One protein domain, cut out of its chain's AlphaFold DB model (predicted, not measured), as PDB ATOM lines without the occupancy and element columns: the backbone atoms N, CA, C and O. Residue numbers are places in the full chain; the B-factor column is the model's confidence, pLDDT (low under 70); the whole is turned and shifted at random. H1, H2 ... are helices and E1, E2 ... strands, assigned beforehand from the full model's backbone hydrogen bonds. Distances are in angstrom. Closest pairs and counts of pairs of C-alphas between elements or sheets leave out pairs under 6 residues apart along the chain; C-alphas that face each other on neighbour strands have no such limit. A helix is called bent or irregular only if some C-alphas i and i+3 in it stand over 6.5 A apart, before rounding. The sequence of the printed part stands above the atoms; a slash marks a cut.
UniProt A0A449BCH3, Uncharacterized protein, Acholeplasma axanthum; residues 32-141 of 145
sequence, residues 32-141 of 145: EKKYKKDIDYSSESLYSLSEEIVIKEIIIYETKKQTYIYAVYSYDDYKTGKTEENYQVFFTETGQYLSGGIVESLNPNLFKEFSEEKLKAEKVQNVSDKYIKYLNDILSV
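What this domain is: This is residues 32 to 141 of the 145 residues of an uncharacterized protein of Acholeplasma axanthum (UniProt A0A449BCH3). A strongly twisted sheet of four antiparallel strands is the core, with H1 and H3 side by side over one face and the shorter H2 over part of the other. The long hairpins of E1, E2 and E3 set the length, and the long link of residues 92 to 109 passes from E3 to H2, with residues 97 to 98 paired beside E3. The printed part has 110 residues, with three named helices and four named strands in the order H1 E1 E2 E3 H2 E4 H3; the sheet's order is E3 - E2 - E1 - E4. The class is mixed, helices and strands, and the whole is compact, with a radius of gyration of the C-alphas of 13.6 A and spans of 42 by 30 by 23 A.

Where its parts are: H1, residues 32 to 46, begins at C-alpha 32 at (125.303, 92.216, 117.015) and is 18.6 A long; it is irregular, with C-alphas 34 and 37 7.7 A apart. E1, residues 53 to 62, is 25.6 A long and bends by 64 degrees at residue 56. E2, residues 67 to 76, is 28.9 A long, and E3, residues 83 to 91, is 26.1 A. H2, residues 110 to 118, is 10.4 A long and begins at C-alpha 110 at (147.452, 100.409, 124.399); it is neither bent nor irregular, but only just: C-alphas 115 and 118 are 6.0 A apart. E4, residues 122 to 126, is 12.1 A long. H3, residues 129 to 139, is 14.9 A long and ends at C-alpha 139 at (125.212, 110.455, 118.314).

How they stand to each other: E1, E2 and E3 form a meander, each strand the antiparallel neighbour of the one before, in two hairpins. N 59 and O 70 are 2.8 A apart between E1 and E2, N 71 and O 88 2.9 A between E2 and E3, and N 60 and O 125 2.9 A between E1 and E4. The sheet and its helices make three layers, helices on both faces of a sheet, with H1 on one face of the sheet E3 - E2 - E1 - E4 and H2 on the other. H1, at a height of 8.9 A over the sheet, lies over E3 and E2; its closest C-alphas to E2 are those of Ile 39 and Ile 69, 7.1 A. H3, on the same face at 8.7 A, lies over E1, with Val 54 and Asn 136 closest, their C-alphas 5.8 A apart. H1 and H3 are close but not clearly touching, at a shallow tilt of 30 degrees, the same way; their closest C-alphas are those of Ser 43 and Leu 135, 7.6 A. H2, on the opposite face at 9.5 A, lies over E2 and E1 and runs along the strands, at 10 degrees to E1 on the local plane; its closest C-alphas to E1 are those of Ser 115 and Tyr 61, 7.1 A. Every O i to N i+4 pair is within hydrogen-bond range in H3, against 7 of 11 in H1 and 4 of 5 in H2.

The domain as a whole: The C-alphas of Lys 64 and Gly 81, the two farthest apart, are 42.3 A from each other. The printed part has no cut, and the long link is E3 to H2, 18 residues. The mean pLDDT of the printed part is 71.3, and 36 residues are under 70, among them residues 44 to 51 and 91 to 112.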
ATOM      1  N   GLU A  32     125.908  90.943 116.609       61.16
ATOM      2  CA  GLU A  32     125.303  92.216 117.015       61.16
ATOM      3  C   GLU A  32     124.229  92.018 118.091       61.16
ATOM      4  O   GLU A  32     124.232  92.708 119.096       61.16
ATOM      5  N   LYS A  33     123.366  91.005 117.967       67.62
ATOM      6  CA  LYS A  33     122.299  90.713 118.930       67.62
ATOM      7  C   LYS A  33     122.818  90.199 120.276       67.62
ATOM      8  O   LYS A  33     122.137  90.406 121.277       67.62
ATOM      9  N   LYS A  34     123.974  89.521 120.317       75.00
ATOM     10  CA  LYS A  34     124.589  89.051 121.573       75.00
ATOM     11  C   LYS A  34     125.128  90.238 122.375       75.00
ATOM     12  O   LYS A  34     124.855  90.314 123.566       75.00
ATOM     13  N   TYR A  35     125.821  91.160 121.708       75.56
ATOM     14  CA  TYR A  35     126.512  92.287 122.347       75.56
ATOM     15  C   TYR A  35     125.741  93.603 122.313       75.56
ATOM     16  O   TYR A  35     126.201  94.588 122.878       75.56
ATOM     17  N   LYS A  36     124.560  93.632 121.681       77.94
ATOM     18  CA  LYS A  36     123.759  94.843 121.474       77.94
ATOM     19  C   LYS A  36     123.617  95.663 122.750       77.94
ATOM     20  O   LYS A  36     123.860  96.856 122.741       77.94
ATOM     21  N   LYS A  37     123.252  94.994 123.847       77.19
ATOM     22  CA  LYS A  37     123.016  95.634 125.144       77.19
ATOM     23  C   LYS A  37     124.285  96.282 125.699       77.19
ATOM     24  O   LYS A  37     124.221  97.400 126.192       77.19
ATOM     25  N   ASP A  38     125.407  95.578 125.611       76.62
ATOM     26  CA  ASP A  38     126.693  96.061 126.105       76.62
ATOM     27  C   ASP A  38     127.183  97.254 125.269       76.62
ATOM     28  O   ASP A  38     127.664  98.245 125.819       76.62
ATOM     29  N   ILE A  39     127.000  97.191 123.944       75.62
ATOM     30  CA  ILE A  39     127.356  98.280 123.027       75.62
ATOM     31  C   ILE A  39     126.437  99.489 123.228       75.62
ATOM     32  O   ILE A  39     126.933 100.608 123.327       75.62
ATOM     33  N   ASP A  40     125.124  99.286 123.349       77.06
ATOM     34  CA  ASP A  40     124.164 100.362 123.631       77.06
ATOM     35  C   ASP A  40     124.536 101.081 124.933       77.06
ATOM     36  O   ASP A  40     124.662 102.304 124.948       77.06
ATOM     37  N   TYR A  41     124.828 100.323 125.992       72.19
ATOM     38  CA  TYR A  41     125.264 100.882 127.269       72.19
ATOM     39  C   TYR A  41     126.579 101.668 127.147       72.19
ATOM     40  O   TYR A  41     126.701 102.764 127.685       72.19
ATOM     41  N   SER A  42     127.553 101.162 126.381       70.69
ATOM     42  CA  SER A  42     128.793 101.906 126.113       70.69
ATOM     43  C   SER A  42     128.558 103.194 125.316       70.69
ATOM     44  O   SER A  42     129.212 104.210 125.558       70.69
ATOM     45  N   SER A  43     127.585 103.182 124.400       70.38
ATOM     46  CA  SER A  43     127.237 104.353 123.604       70.38
ATOM     47  C   SER A  43     126.601 105.452 124.455       70.38
ATOM     48  O   SER A  43     126.909 106.614 124.220       70.38
ATOM     49  N   GLU A  44     125.822 105.110 125.493       69.62
ATOM     50  CA  GLU A  44     125.228 106.071 126.443       69.62
ATOM     51  C   GLU A  44     126.286 106.970 127.103       69.62
ATOM     52  O   GLU A  44     126.116 108.184 127.211       69.62
ATOM     53  N   SER A  45     127.432 106.401 127.473       66.25
ATOM     54  CA  SER A  45     128.563 107.168 128.005       66.25
ATOM     55  C   SER A  45     129.250 108.063 126.971       66.25
ATOM     56  O   SER A  45     129.781 109.105 127.354       66.25
ATOM     57  N   LEU A  46     129.220 107.718 125.679       69.00
ATOM     58  CA  LEU A  46     129.778 108.570 124.622       69.00
ATOM     59  C   LEU A  46     128.964 109.861 124.448       69.00
ATOM     60  O   LEU A  46     129.569 110.906 124.236       69.00
ATOM     61  N   TYR A  47     127.638 109.843 124.659       63.19
ATOM     62  CA  TYR A  47     126.811 111.070 124.626       63.19
ATOM     63  C   TYR A  47     127.277 112.142 125.623       63.19
ATOM     64  O   TYR A  47     126.943 113.311 125.463       63.19
ATOM     65  N   SER A  48     128.031 111.769 126.664       59.94
ATOM     66  CA  SER A  48     128.495 112.714 127.683       59.94
ATOM     67  C   SER A  48     129.753 113.506 127.295       59.94
ATOM     68  O   SER A  48     130.127 114.423 128.026       59.94
ATOM     69  N   LEU A  49     130.418 113.169 126.177       57.19
ATOM     70  CA  LEU A  49     131.760 113.674 125.860       57.19
ATOM     71  C   LEU A  49     131.790 114.917 124.947       57.19
ATOM     72  O   LEU A  49     132.663 115.757 125.143       57.19
ATOM     73  N   SER A  50     130.877 115.067 123.978       59.69
ATOM     74  CA  SER A  50     130.664 116.296 123.181       59.69
ATOM     75  C   SER A  50     129.445 116.153 122.250       59.69
ATOM     76  O   SER A  50     128.957 115.044 122.051       59.69
ATOM     77  N   GLU A  51     128.979 117.260 121.660       61.94
ATOM     78  CA  GLU A  51     127.843 117.278 120.716       61.94
ATOM     79  C   GLU A  51     128.188 116.746 119.308       61.94
ATOM     80  O   GLU A  51     127.284 116.461 118.524       61.94
ATOM     81  N   GLU A  52     129.474 116.590 118.969       71.88
ATOM     82  CA  GLU A  52     129.921 116.148 117.640       71.88
ATOM     83  C   GLU A  52     130.931 114.995 117.755       71.88
ATOM     84  O   GLU A  52     132.138 115.170 117.599       71.88
ATOM     85  N   ILE A  53     130.418 113.790 118.034       77.88
ATOM     86  CA  ILE A  53     131.197 112.541 118.059       77.88
ATOM     87  C   ILE A  53     130.832 111.672 116.858       77.88
ATOM     88  O   ILE A  53     129.659 111.475 116.543       77.88
ATOM     89  N   VAL A  54     131.850 111.090 116.226       84.19
ATOM     90  CA  VAL A  54     131.706 110.108 115.147       84.19
ATOM     91  C   VAL A  54     132.459 108.837 115.516       84.19
ATOM     92  O   VAL A  54     133.687 108.825 115.573       84.19
ATOM     93  N   ILE A  55     131.735 107.742 115.732       84.75
ATOM     94  CA  ILE A  55     132.297 106.405 115.924       84.75
ATOM     95  C   ILE A  55     132.839 105.891 114.589       84.75
ATOM     96  O   ILE A  55     132.127 105.845 113.583       84.75
ATOM     97  N   LYS A  56     134.098 105.458 114.596       84.88
ATOM     98  CA  LYS A  56     134.780 104.855 113.446       84.88
ATOM     99  C   LYS A  56     134.809 103.337 113.531       84.88
ATOM    100  O   LYS A  56     134.565 102.667 112.535       84.88
ATOM    101  N   GLU A  57     135.096 102.798 114.712       83.69
ATOM    102  CA  GLU A  57     135.223 101.357 114.922       83.69
ATOM    103  C   GLU A  57     134.762 100.978 116.329       83.69
ATOM    104  O   GLU A  57     134.947 101.730 117.287       83.69
ATOM    105  N   ILE A  58     134.179  99.786 116.449       82.00
ATOM    106  CA  ILE A  58     133.920  99.142 117.734       82.00
ATOM    107  C   ILE A  58     134.507  97.732 117.683       82.00
ATOM    108  O   ILE A  58     134.137  96.926 116.821       82.00
ATOM    109  N   ILE A  59     135.402  97.442 118.623       82.62
ATOM    110  CA  ILE A  59     136.083  96.158 118.770       82.62
ATOM    111  C   ILE A  59     135.634  95.515 120.077       82.62
ATOM    112  O   ILE A  59     135.631  96.151 121.132       82.62
ATOM    113  N   ILE A  60     135.269  94.239 120.010       81.56
ATOM    114  CA  ILE A  60     134.818  93.466 121.164       81.56
ATOM    115  C   ILE A  60     135.906  92.470 121.540       81.56
ATOM    116  O   ILE A  60     136.370  91.684 120.707       81.56
ATOM    117  N   TYR A  61     136.269  92.497 122.813       82.00
ATOM    118  CA  TYR A  61     137.176  91.556 123.442       82.00
ATOM    119  C   TYR A  61     136.418  90.725 124.473       82.00
ATOM    120  O   TYR A  61     135.595  91.255 125.219       82.00
ATOM    121  N   GLU A  62     136.709  89.430 124.553       79.62
ATOM    122  CA  GLU A  62     136.137  88.550 125.572       79.62
ATOM    123  C   GLU A  62     137.221  87.848 126.380       79.62
ATOM    124  O   GLU A  62     138.253  87.417 125.870       79.62
ATOM    125  N   THR A  63     136.944  87.668 127.664       77.88
ATOM    126  CA  THR A  63     137.588  86.655 128.498       77.88
ATOM    127  C   THR A  63     136.542  85.628 128.913       77.88
ATOM    128  O   THR A  63     135.342  85.803 128.712       77.88
ATOM    129  N   LYS A  64     136.966  84.571 129.613       73.38
ATOM    130  CA  LYS A  64     136.039  83.588 130.204       73.38
ATOM    131  C   LYS A  64     134.991  84.192 131.148       73.38
ATOM    132  O   LYS A  64     134.044  83.495 131.501       73.38
ATOM    133  N   LYS A  65     135.203  85.417 131.632       70.69
ATOM    134  CA  LYS A  65     134.368  86.045 132.659       70.69
ATOM    135  C   LYS A  65     133.701  87.339 132.199       70.69
ATOM    136  O   LYS A  65     132.717  87.724 132.816       70.69
ATOM    137  N   GLN A  66     134.239  88.017 131.185       74.31
ATOM    138  CA  GLN A  66     133.899  89.413 130.900       74.31
ATOM    139  C   GLN A  66     133.961  89.732 129.405       74.31
ATOM    140  O   GLN A  66     134.717  89.103 128.663       74.31
ATOM    141  N   THR A  67     133.217  90.767 129.016       77.88
ATOM    142  CA  THR A  67     133.296  91.421 127.708       77.88
ATOM    143  C   THR A  67     133.870  92.823 127.898       77.88
ATOM    144  O   THR A  67     133.486  93.538 128.824       77.88
ATOM    145  N   TYR A  68     134.768  93.231 127.010       78.62
ATOM    146  CA  TYR A  68     135.316  94.581 126.956       78.62
ATOM    147  C   TYR A  68     135.012  95.166 125.588       78.62
ATOM    148  O   TYR A  68     135.195  94.502 124.565       78.62
ATOM    149  N   ILE A  69     134.542  96.407 125.575       79.12
ATOM    150  CA  ILE A  69     134.229  97.116 124.338       79.12
ATOM    151  C   ILE A  69     135.230  98.240 124.175       79.12
ATOM    152  O   ILE A  69     135.401  99.069 125.066       79.12
ATOM    153  N   TYR A  70     135.876  98.253 123.021       80.44
ATOM    154  CA  TYR A  70     136.778  99.305 122.609       80.44
ATOM    155  C   TYR A  70     136.114 100.117 121.505       80.44
ATOM    156  O   TYR A  70     135.769  99.560 120.463       80.44
ATOM    157  N   ALA A  71     135.919 101.411 121.732       80.31
ATOM    158  CA  ALA A  71     135.378 102.326 120.737       80.31
ATOM    159  C   ALA A  71     136.478 103.271 120.252       80.31
ATOM    160  O   ALA A  71     137.113 103.953 121.058       80.31
ATOM    161  N   VAL A  72     136.667 103.319 118.936       81.69
ATOM    162  CA  VAL A  72     137.471 104.332 118.250       81.69
ATOM    163  C   VAL A  72     136.513 105.378 117.715       81.69
ATOM    164  O   VAL A  72     135.603 105.053 116.944       81.69
ATOM    165  N   TYR A  73     136.700 106.632 118.101       80.12
ATOM    166  CA  TYR A  73     135.842 107.724 117.660       80.12
ATOM    167  C   TYR A  73     136.649 108.989 117.413       80.12
ATOM    168  O   TYR A  73     137.758 109.155 117.912       80.12
ATOM    169  N   SER A  74     136.080 109.891 116.628       82.19
ATOM    170  CA  SER A  74     136.596 111.240 116.459       82.19
ATOM    171  C   SER A  74     135.630 112.274 117.004       82.19
ATOM    172  O   SER A  74     134.420 112.058 116.967       82.19
ATOM    173  N   TYR A  75     136.173 113.389 117.473       78.94
ATOM    174  CA  TYR A  75     135.414 114.548 117.926       78.94
ATOM    175  C   TYR A  75     136.128 115.836 117.518       78.94
ATOM    176  O   TYR A  75     137.349 115.836 117.348       78.94
ATOM    177  N   ASP A  76     135.380 116.925 117.383       76.81
ATOM    178  CA  ASP A  76     135.961 118.248 117.166       76.81
ATOM    179  C   ASP A  76     136.259 118.905 118.524       76.81
ATOM    180  O   ASP A  76     135.361 119.194 119.317       76.81
ATOM    181  N   ASP A  77     137.542 119.116 118.827       73.31
ATOM    182  CA  ASP A  77     137.958 119.752 120.077       73.31
ATOM    183  C   ASP A  77     137.585 121.239 120.059       73.31
ATOM    184  O   ASP A  77     138.125 122.031 119.284       73.31
ATOM    185  N   TYR A  78     136.697 121.644 120.968       71.12
ATOM    186  CA  TYR A  78     136.219 123.022 121.080       71.12
ATOM    187  C   TYR A  78     137.331 124.047 121.359       71.12
ATOM    188  O   TYR A  78     137.152 125.233 121.070       71.12
ATOM    189  N   LYS A  79     138.465 123.633 121.942       73.12
ATOM    190  CA  LYS A  79     139.589 124.536 122.235       73.12
ATOM    191  C   LYS A  79     140.471 124.764 121.021       73.12
ATOM    192  O   LYS A  79     140.930 125.885 120.809       73.12
ATOM    193  N   THR A  80     140.763 123.707 120.269       78.94
ATOM    194  CA  THR A  80     141.717 123.759 119.153       78.94
ATOM    195  C   THR A  80     141.046 123.874 117.787       78.94
ATOM    196  O   THR A  80     141.711 124.249 116.821       78.94
ATOM    197  N   GLY A  81     139.748 123.577 117.696       76.81
ATOM    198  CA  GLY A  81     138.981 123.509 116.452       76.81
ATOM    199  C   GLY A  81     139.425 122.378 115.523       76.81
ATOM    200  O   GLY A  81     139.117 122.416 114.333       76.81
ATOM    201  N   LYS A  82     140.210 121.418 116.025       79.00
ATOM    202  CA  LYS A  82     140.717 120.283 115.253       79.00
ATOM    203  C   LYS A  82     139.913 119.034 115.576       79.00
ATOM    204  O   LYS A  82     139.560 118.804 116.728       79.00
ATOM    205  N   THR A  83     139.715 118.200 114.562       80.31
ATOM    206  CA  THR A  83     139.220 116.843 114.760       80.31
ATOM    207  C   THR A  83     140.319 115.998 115.399       80.31
ATOM    208  O   THR A  83     141.393 115.819 114.816       80.31
ATOM    209  N   GLU A  84     140.047 115.460 116.578       76.56
ATOM    210  CA  GLU A  84     140.909 114.510 117.272       76.56
ATOM    211  C   GLU A  84     140.317 113.104 117.195       76.56
ATOM    212  O   GLU A  84     139.102 112.928 117.126       76.56
ATOM    213  N   GLU A  85     141.183 112.092 117.185       76.44
ATOM    214  CA  GLU A  85     140.786 110.693 117.332       76.44
ATOM    215  C   GLU A  85     141.099 110.234 118.750       76.44
ATOM    216  O   GLU A  85     142.151 110.559 119.303       76.44
ATOM    217  N   ASN A  86     140.173 109.488 119.335       76.19
ATOM    218  CA  ASN A  86     140.297 108.996 120.688       76.19
ATOM    219  C   ASN A  86     139.778 107.565 120.803       76.19
ATOM    220  O   ASN A  86     139.063 107.039 119.942       76.19
ATOM    221  N   TYR A  87     140.171 106.954 121.908       74.69
ATOM    222  CA  TYR A  87     139.977 105.560 122.211       74.69
ATOM    223  C   TYR A  87     139.355 105.430 123.595       74.69
ATOM    224  O   TYR A  87     139.873 105.980 124.566       74.69
ATOM    225  N   GLN A  88     138.276 104.658 123.716       74.81
ATOM    226  CA  GLN A  88     137.650 104.412 125.013       74.81
ATOM    227  C   GLN A  88     137.366 102.934 125.246       74.81
ATOM    228  O   GLN A  88     136.903 102.220 124.356       74.81
ATOM    229  N   VAL A  89     137.641 102.497 126.478       71.44
ATOM    230  CA  VAL A  89     137.409 101.131 126.956       71.44
ATOM    231  C   VAL A  89     136.214 101.120 127.908       71.44
ATOM    232  O   VAL A  89     136.197 101.827 128.922       71.44
ATOM    233  N   PHE A  90     135.249 100.253 127.626       72.44
ATOM    234  CA  PHE A  90     134.066 100.028 128.450       72.44
ATOM    235  C   PHE A  90     134.094  98.638 129.081       72.44
ATOM    236  O   PHE A  90     134.260  97.633 128.381       72.44
ATOM    237  N   PHE A  91     133.896  98.588 130.402       67.31
ATOM    238  CA  PHE A  91     133.799  97.349 131.170       67.31
ATOM    239  C   PHE A  91     132.330  97.035 131.424       67.31
ATOM    240  O   PHE A  91     131.639  97.750 132.152       67.31
ATOM    241  N   THR A  92     131.843  95.950 130.831       65.31
ATOM    242  CA  THR A  92     130.411  95.627 130.864       65.31
ATOM    243  C   THR A  92     129.952  95.085 132.221       65.31
ATOM    244  O   THR A  92     128.796  95.265 132.586       65.31
ATOM    245  N   GLU A  93     130.849  94.474 133.008       60.94
ATOM    246  CA  GLU A  93     130.524  93.921 134.335       60.94
ATOM    247  C   GLU A  93     130.210  95.007 135.369       60.94
ATOM    248  O   GLU A  93     129.276  94.875 136.157       60.94
ATOM    249  N   THR A  94     130.998  96.080 135.383       58.00
ATOM    250  CA  THR A  94     130.867  97.152 136.377       58.00
ATOM    251  C   THR A  94     129.961  98.278 135.896       58.00
ATOM    252  O   THR A  94     129.596  99.144 136.689       58.00
ATOM    253  N   GLY A  95     129.648  98.310 134.596       55.62
ATOM    254  CA  GLY A  95     129.080  99.483 133.936       55.62
ATOM    255  C   GLY A  95     129.992 100.713 134.027       55.62
ATOM    256  O   GLY A  95     129.581 101.828 133.719       55.62
ATOM    257  N   GLN A  96     131.233 100.529 134.482       57.44
ATOM    258  CA  GLN A  96     132.208 101.595 134.592       57.44
ATOM    259  C   GLN A  96     133.008 101.615 133.299       57.44
ATOM    260  O   GLN A  96     133.561 100.609 132.857       57.44
ATOM    261  N   TYR A  97     133.093 102.782 132.687       61.50
ATOM    262  CA  TYR A  97     134.147 103.033 131.729       61.50
ATOM    263  C   TYR A  97     135.427 103.277 132.526       61.50
ATOM    264  O   TYR A  97     135.399 103.951 133.562       61.50
ATOM    265  N   LEU A  98     136.567 102.777 132.041       54.53
ATOM    266  CA  LEU A  98     137.784 103.507 132.359       54.53
ATOM    267  C   LEU A  98     137.621 104.816 131.603       54.53
ATOM    268  O   LEU A  98     137.836 104.889 130.394       54.53
ATOM    269  N   SER A  99     137.201 105.848 132.334       48.00
ATOM    270  CA  SER A  99     137.609 107.202 132.016       48.00
ATOM    271  C   SER A  99     139.125 107.184 132.117       48.00
ATOM    272  O   SER A  99     139.707 107.554 133.136       48.00
ATOM    273  N   GLY A 100     139.795 106.704 131.074       42.41
ATOM    274  CA  GLY A 100     141.108 107.214 130.752       42.41
ATOM    275  C   GLY A 100     140.859 108.657 130.369       42.41
ATOM    276  O   GLY A 100     140.818 108.967 129.190       42.41
ATOM    277  N   GLY A 101     140.533 109.518 131.337       38.09
ATOM    278  CA  GLY A 101     140.206 110.903 131.065       38.09
ATOM    279  C   GLY A 101     141.393 111.477 130.331       38.09
ATOM    280  O   GLY A 101     142.432 111.632 130.951       38.09
ATOM    281  N   ILE A 102     141.293 111.694 129.019       43.28
ATOM    282  CA  ILE A 102     142.400 112.215 128.203       43.28
ATOM    283  C   ILE A 102     143.638 111.273 128.174       43.28
ATOM    284  O   ILE A 102     144.598 111.527 127.445       43.28
ATOM    285  N   VAL A 103     143.646 110.167 128.929       40.59
ATOM    286  CA  VAL A 103     144.816 109.305 129.084       40.59
ATOM    287  C   VAL A 103     144.866 108.398 127.866       40.59
ATOM    288  O   VAL A 103     144.178 107.386 127.815       40.59
ATOM    289  N   GLU A 104     145.713 108.796 126.920       42.94
ATOM    290  CA  GLU A 104     146.194 108.047 125.752       42.94
ATOM    291  C   GLU A 104     145.631 108.426 124.381       42.94
ATOM    292  O   GLU A 104     145.516 107.590 123.490       42.94
ATOM    293  N   SER A 105     145.501 109.724 124.118       47.00
ATOM    294  CA  SER A 105     145.543 110.265 122.750       47.00
ATOM    295  C   SER A 105     146.846 109.957 121.963       47.00
ATOM    296  O   SER A 105     147.103 110.599 120.951       47.00
ATOM    297  N   LEU A 106     147.705 109.009 122.382       51.81
ATOM    298  CA  LEU A 106     149.045 108.822 121.795       51.81
ATOM    299  C   LEU A 106     149.562 107.380 121.654       51.81
ATOM    300  O   LEU A 106     150.600 107.212 121.012       51.81
ATOM    301  N   ASN A 107     148.905 106.343 122.192       60.22
ATOM    302  CA  ASN A 107     149.397 104.970 122.021       60.22
ATOM    303  C   ASN A 107     148.365 104.062 121.331       60.22
ATOM    304  O   ASN A 107     147.533 103.450 122.002       60.22
ATOM    305  N   PRO A 108     148.453 103.894 119.997       60.38
ATOM    306  CA  PRO A 108     147.558 103.004 119.264       60.38
ATOM    307  C   PRO A 108     147.722 101.535 119.670       60.38
ATOM    308  O   PRO A 108     146.894 100.724 119.296       60.38
ATOM    309  N   ASN A 109     148.759 101.162 120.430       67.88
ATOM    310  CA  ASN A 109     148.954  99.791 120.900       67.88
ATOM    311  C   ASN A 109     148.426  99.548 122.319       67.88
ATOM    312  O   ASN A 109     148.432  98.400 122.761       67.88
ATOM    313  N   LEU A 110     147.936 100.574 123.027       67.94
ATOM    314  CA  LEU A 110     147.452 100.409 124.399       67.94
ATOM    315  C   LEU A 110     146.355  99.354 124.492       67.94
ATOM    316  O   LEU A 110     146.353  98.540 125.412       67.94
ATOM    317  N   PHE A 111     145.423  99.349 123.538       66.50
ATOM    318  CA  PHE A 111     144.332  98.380 123.535       66.50
ATOM    319  C   PHE A 111     144.856  96.951 123.458       66.50
ATOM    320  O   PHE A 111     144.307  96.060 124.100       66.50
ATOM    321  N   LYS A 112     145.935  96.740 122.702       67.88
ATOM    322  CA  LYS A 112     146.561  95.438 122.532       67.88
ATOM    323  C   LYS A 112     147.270  95.028 123.819       67.88
ATOM    324  O   LYS A 112     146.990  93.964 124.361       67.88
ATOM    325  N   GLU A 113     148.108  95.901 124.369       72.88
ATOM    326  CA  GLU A 113     148.828  95.643 125.622       72.88
ATOM    327  C   GLU A 113     147.868  95.423 126.806       72.88
ATOM    328  O   GLU A 113     148.062  94.542 127.645       72.88
ATOM    329  N   PHE A 114     146.794  96.204 126.892       71.25
ATOM    330  CA  PHE A 114     145.840  96.101 127.987       71.25
ATOM    331  C   PHE A 114     144.879  94.918 127.815       71.25
ATOM    332  O   PHE A 114     144.781  94.077 128.712       71.25
ATOM    333  N   SER A 115     144.188  94.814 126.679       67.75
ATOM    334  CA  SER A 115     143.183  93.769 126.460       67.75
ATOM    335  C   SER A 115     143.823  92.409 126.193       67.75
ATOM    336  O   SER A 115     143.470  91.431 126.846       67.75
ATOM    337  N   GLU A 116     144.791  92.319 125.281       73.19
ATOM    338  CA  GLU A 116     145.350  91.027 124.861       73.19
ATOM    339  C   GLU A 116     146.436  90.539 125.823       73.19
ATOM    340  O   GLU A 116     146.430  89.374 126.216       73.19
ATOM    341  N   GLU A 117     147.349  91.409 126.260       77.12
ATOM    342  CA  GLU A 117     148.502  90.969 127.060       77.12
ATOM    343  C   GLU A 117     148.199  90.927 128.565       77.12
ATOM    344  O   GLU A 117     148.473  89.918 129.225       77.12
ATOM    345  N   LYS A 118     147.599  91.988 129.127       73.00
ATOM    346  CA  LYS A 118     147.274  92.047 130.567       73.00
ATOM    347  C   LYS A 118     146.010  91.273 130.917       73.00
ATOM    348  O   LYS A 118     146.041  90.433 131.818       73.00
ATOM    349  N   LEU A 119     144.900  91.554 130.234       69.38
ATOM    350  CA  LEU A 119     143.617  90.907 130.519       69.38
ATOM    351  C   LEU A 119     143.515  89.503 129.918       69.38
ATOM    352  O   LEU A 119     142.641  88.736 130.329       69.38
ATOM    353  N   LYS A 120     144.423  89.140 128.996       79.31
ATOM    354  CA  LYS A 120     144.366  87.877 128.242       79.31
ATOM    355  C   LYS A 120     143.015  87.708 127.545       79.31
ATOM    356  O   LYS A 120     142.466  86.606 127.504       79.31
ATOM    357  N   ALA A 121     142.451  88.821 127.086       75.06
ATOM    358  CA  ALA A 121     141.202  88.867 126.363       75.06
ATOM    359  C   ALA A 121     141.460  88.569 124.887       75.06
ATOM    360  O   ALA A 121     142.430  89.040 124.295       75.06
ATOM    361  N   GLU A 122     140.575  87.792 124.284       80.50
ATOM    362  CA  GLU A 122     140.641  87.468 122.867       80.50
ATOM    363  C   GLU A 122     139.815  88.489 122.089       80.50
ATOM    364  O   GLU A 122     138.674  88.785 122.454       80.50
ATOM    365  N   LYS A 123     140.387  89.033 121.009       79.31
ATOM    366  CA  LYS A 123     139.624  89.836 120.052       79.31
ATOM    367  C   LYS A 123     138.608  88.918 119.388       79.31
ATOM    368  O   LYS A 123     138.981  88.051 118.599       79.31
ATOM    369  N   VAL A 124     137.332  89.117 119.689       81.38
ATOM    370  CA  VAL A 124     136.273  88.256 119.158       81.38
ATOM    371  C   VAL A 124     135.591  88.862 117.942       81.38
ATOM    372  O   VAL A 124     135.076  88.105 117.120       81.38
ATOM    373  N   GLN A 125     135.577  90.195 117.791       72.69
ATOM    374  CA  GLN A 125     134.817  90.810 116.702       72.69
ATOM    375  C   GLN A 125     135.110  92.297 116.423       72.69
ATOM    376  O   GLN A 125     135.358  93.070 117.345       72.69
ATOM    377  N   ASN A 126     134.933  92.688 115.149       77.06
ATOM    378  CA  ASN A 126     134.611  94.054 114.717       77.06
ATOM    379  C   ASN A 126     133.099  94.180 114.425       77.06
ATOM    380  O   ASN A 126     132.506  93.312 113.772       77.06
ATOM    381  N   VAL A 127     132.460  95.229 114.939       77.88
ATOM    382  CA  VAL A 127     131.015  95.475 114.763       77.88
ATOM    383  C   VAL A 127     130.685  95.845 113.309       77.88
ATOM    384  O   VAL A 127     131.525  96.382 112.598       77.88
ATOM    385  N   SER A 128     129.463  95.537 112.847       77.62
ATOM    386  CA  SER A 128     129.052  95.803 111.460       77.62
ATOM    387  C   SER A 128     128.944  97.304 111.154       77.62
ATOM    388  O   SER A 128     128.414  98.071 111.962       77.62
ATOM    389  N   ASP A 129     129.335  97.709 109.941       81.25
ATOM    390  CA  ASP A 129     129.231  99.101 109.471       81.25
ATOM    391  C   ASP A 129     127.803  99.651 109.563       81.25
ATOM    392  O   ASP A 129     127.590 100.832 109.829       81.25
ATOM    393  N   LYS A 130     126.796  98.787 109.369       79.44
ATOM    394  CA  LYS A 130     125.384  99.168 109.480       79.44
ATOM    395  C   LYS A 130     125.035  99.610 110.902       79.44
ATOM    396  O   LYS A 130     124.285 100.571 111.062       79.44
ATOM    397  N   TYR A 131     125.560  98.918 111.910       77.88
ATOM    398  CA  TYR A 131     125.323  99.270 113.305       77.88
ATOM    399  C   TYR A 131     126.118 100.507 113.720       77.88
ATOM    400  O   TYR A 131     125.568 101.392 114.366       77.88
ATOM    401  N   ILE A 132     127.373 100.620 113.270       80.88
ATOM    402  CA  ILE A 132     128.196 101.822 113.478       80.88
ATOM    403  C   ILE A 132     127.493 103.050 112.888       80.88
ATOM    404  O   ILE A 132     127.362 104.068 113.561       80.88
ATOM    405  N   LYS A 133     126.958 102.937 111.666       84.50
ATOM    406  CA  LYS A 133     126.175 104.003 111.038       84.50
ATOM    407  C   LYS A 133     124.944 104.376 111.865       84.50
ATOM    408  O   LYS A 133     124.720 105.554 112.095       84.50
ATOM    409  N   TYR A 134     124.183 103.388 112.333       82.31
ATOM    410  CA  TYR A 134     123.024 103.628 113.195       82.31
ATOM    411  C   TYR A 134     123.401 104.390 114.475       82.31
ATOM    412  O   TYR A 134     122.728 105.354 114.823       82.31
ATOM    413  N   LEU A 135     124.486 103.996 115.151       78.50
ATOM    414  CA  LEU A 135     124.961 104.696 116.345       78.50
ATOM    415  C   LEU A 135     125.401 106.129 116.019       78.50
ATOM    416  O   LEU A 135     125.038 107.049 116.742       78.50
ATOM    417  N   ASN A 136     126.110 106.338 114.906       79.44
ATOM    418  CA  ASN A 136     126.494 107.674 114.443       79.44
ATOM    419  C   ASN A 136     125.288 108.560 114.135       79.44
ATOM    420  O   ASN A 136     125.287 109.721 114.530       79.44
ATOM    421  N   ASP A 137     124.253 108.034 113.481       80.56
ATOM    422  CA  ASP A 137     123.031 108.789 113.170       80.56
ATOM    423  C   ASP A 137     122.328 109.292 114.452       80.56
ATOM    424  O   ASP A 137     121.663 110.325 114.424       80.56
ATOM    425  N   ILE A 138     122.498 108.596 115.585       75.00
ATOM    426  CA  ILE A 138     121.937 108.997 116.888       75.00
ATOM    427  C   ILE A 138     122.894 109.905 117.675       75.00
ATOM    428  O   ILE A 138     122.449 110.824 118.356       75.00
ATOM    429  N   LEU A 139     124.203 109.672 117.590       73.12
ATOM    430  CA  LEU A 139     125.212 110.455 118.314       73.12
ATOM    431  C   LEU A 139     125.500 111.813 117.659       73.12
ATOM    432  O   LEU A 139     125.881 112.751 118.346       73.12
ATOM    433  N   SER A 140     125.279 111.946 116.350       64.31
ATOM    434  CA  SER A 140     125.530 113.173 115.577       64.31
ATOM    435  C   SER A 140     124.372 114.184 115.591       64.31
ATOM    436  O   SER A 140     124.261 115.028 114.695       64.31
ATOM    437  N   VAL A 141     123.468 114.111 116.575       53.47
ATOM    438  CA  VAL A 141     122.259 114.948 116.593       53.47
ATOM    439  C   VAL A 141     122.613 116.407 116.899       53.47
ATOM    440  O   VAL A 141     122.714 116.832 118.046       53.47
TER     441      VAL A 141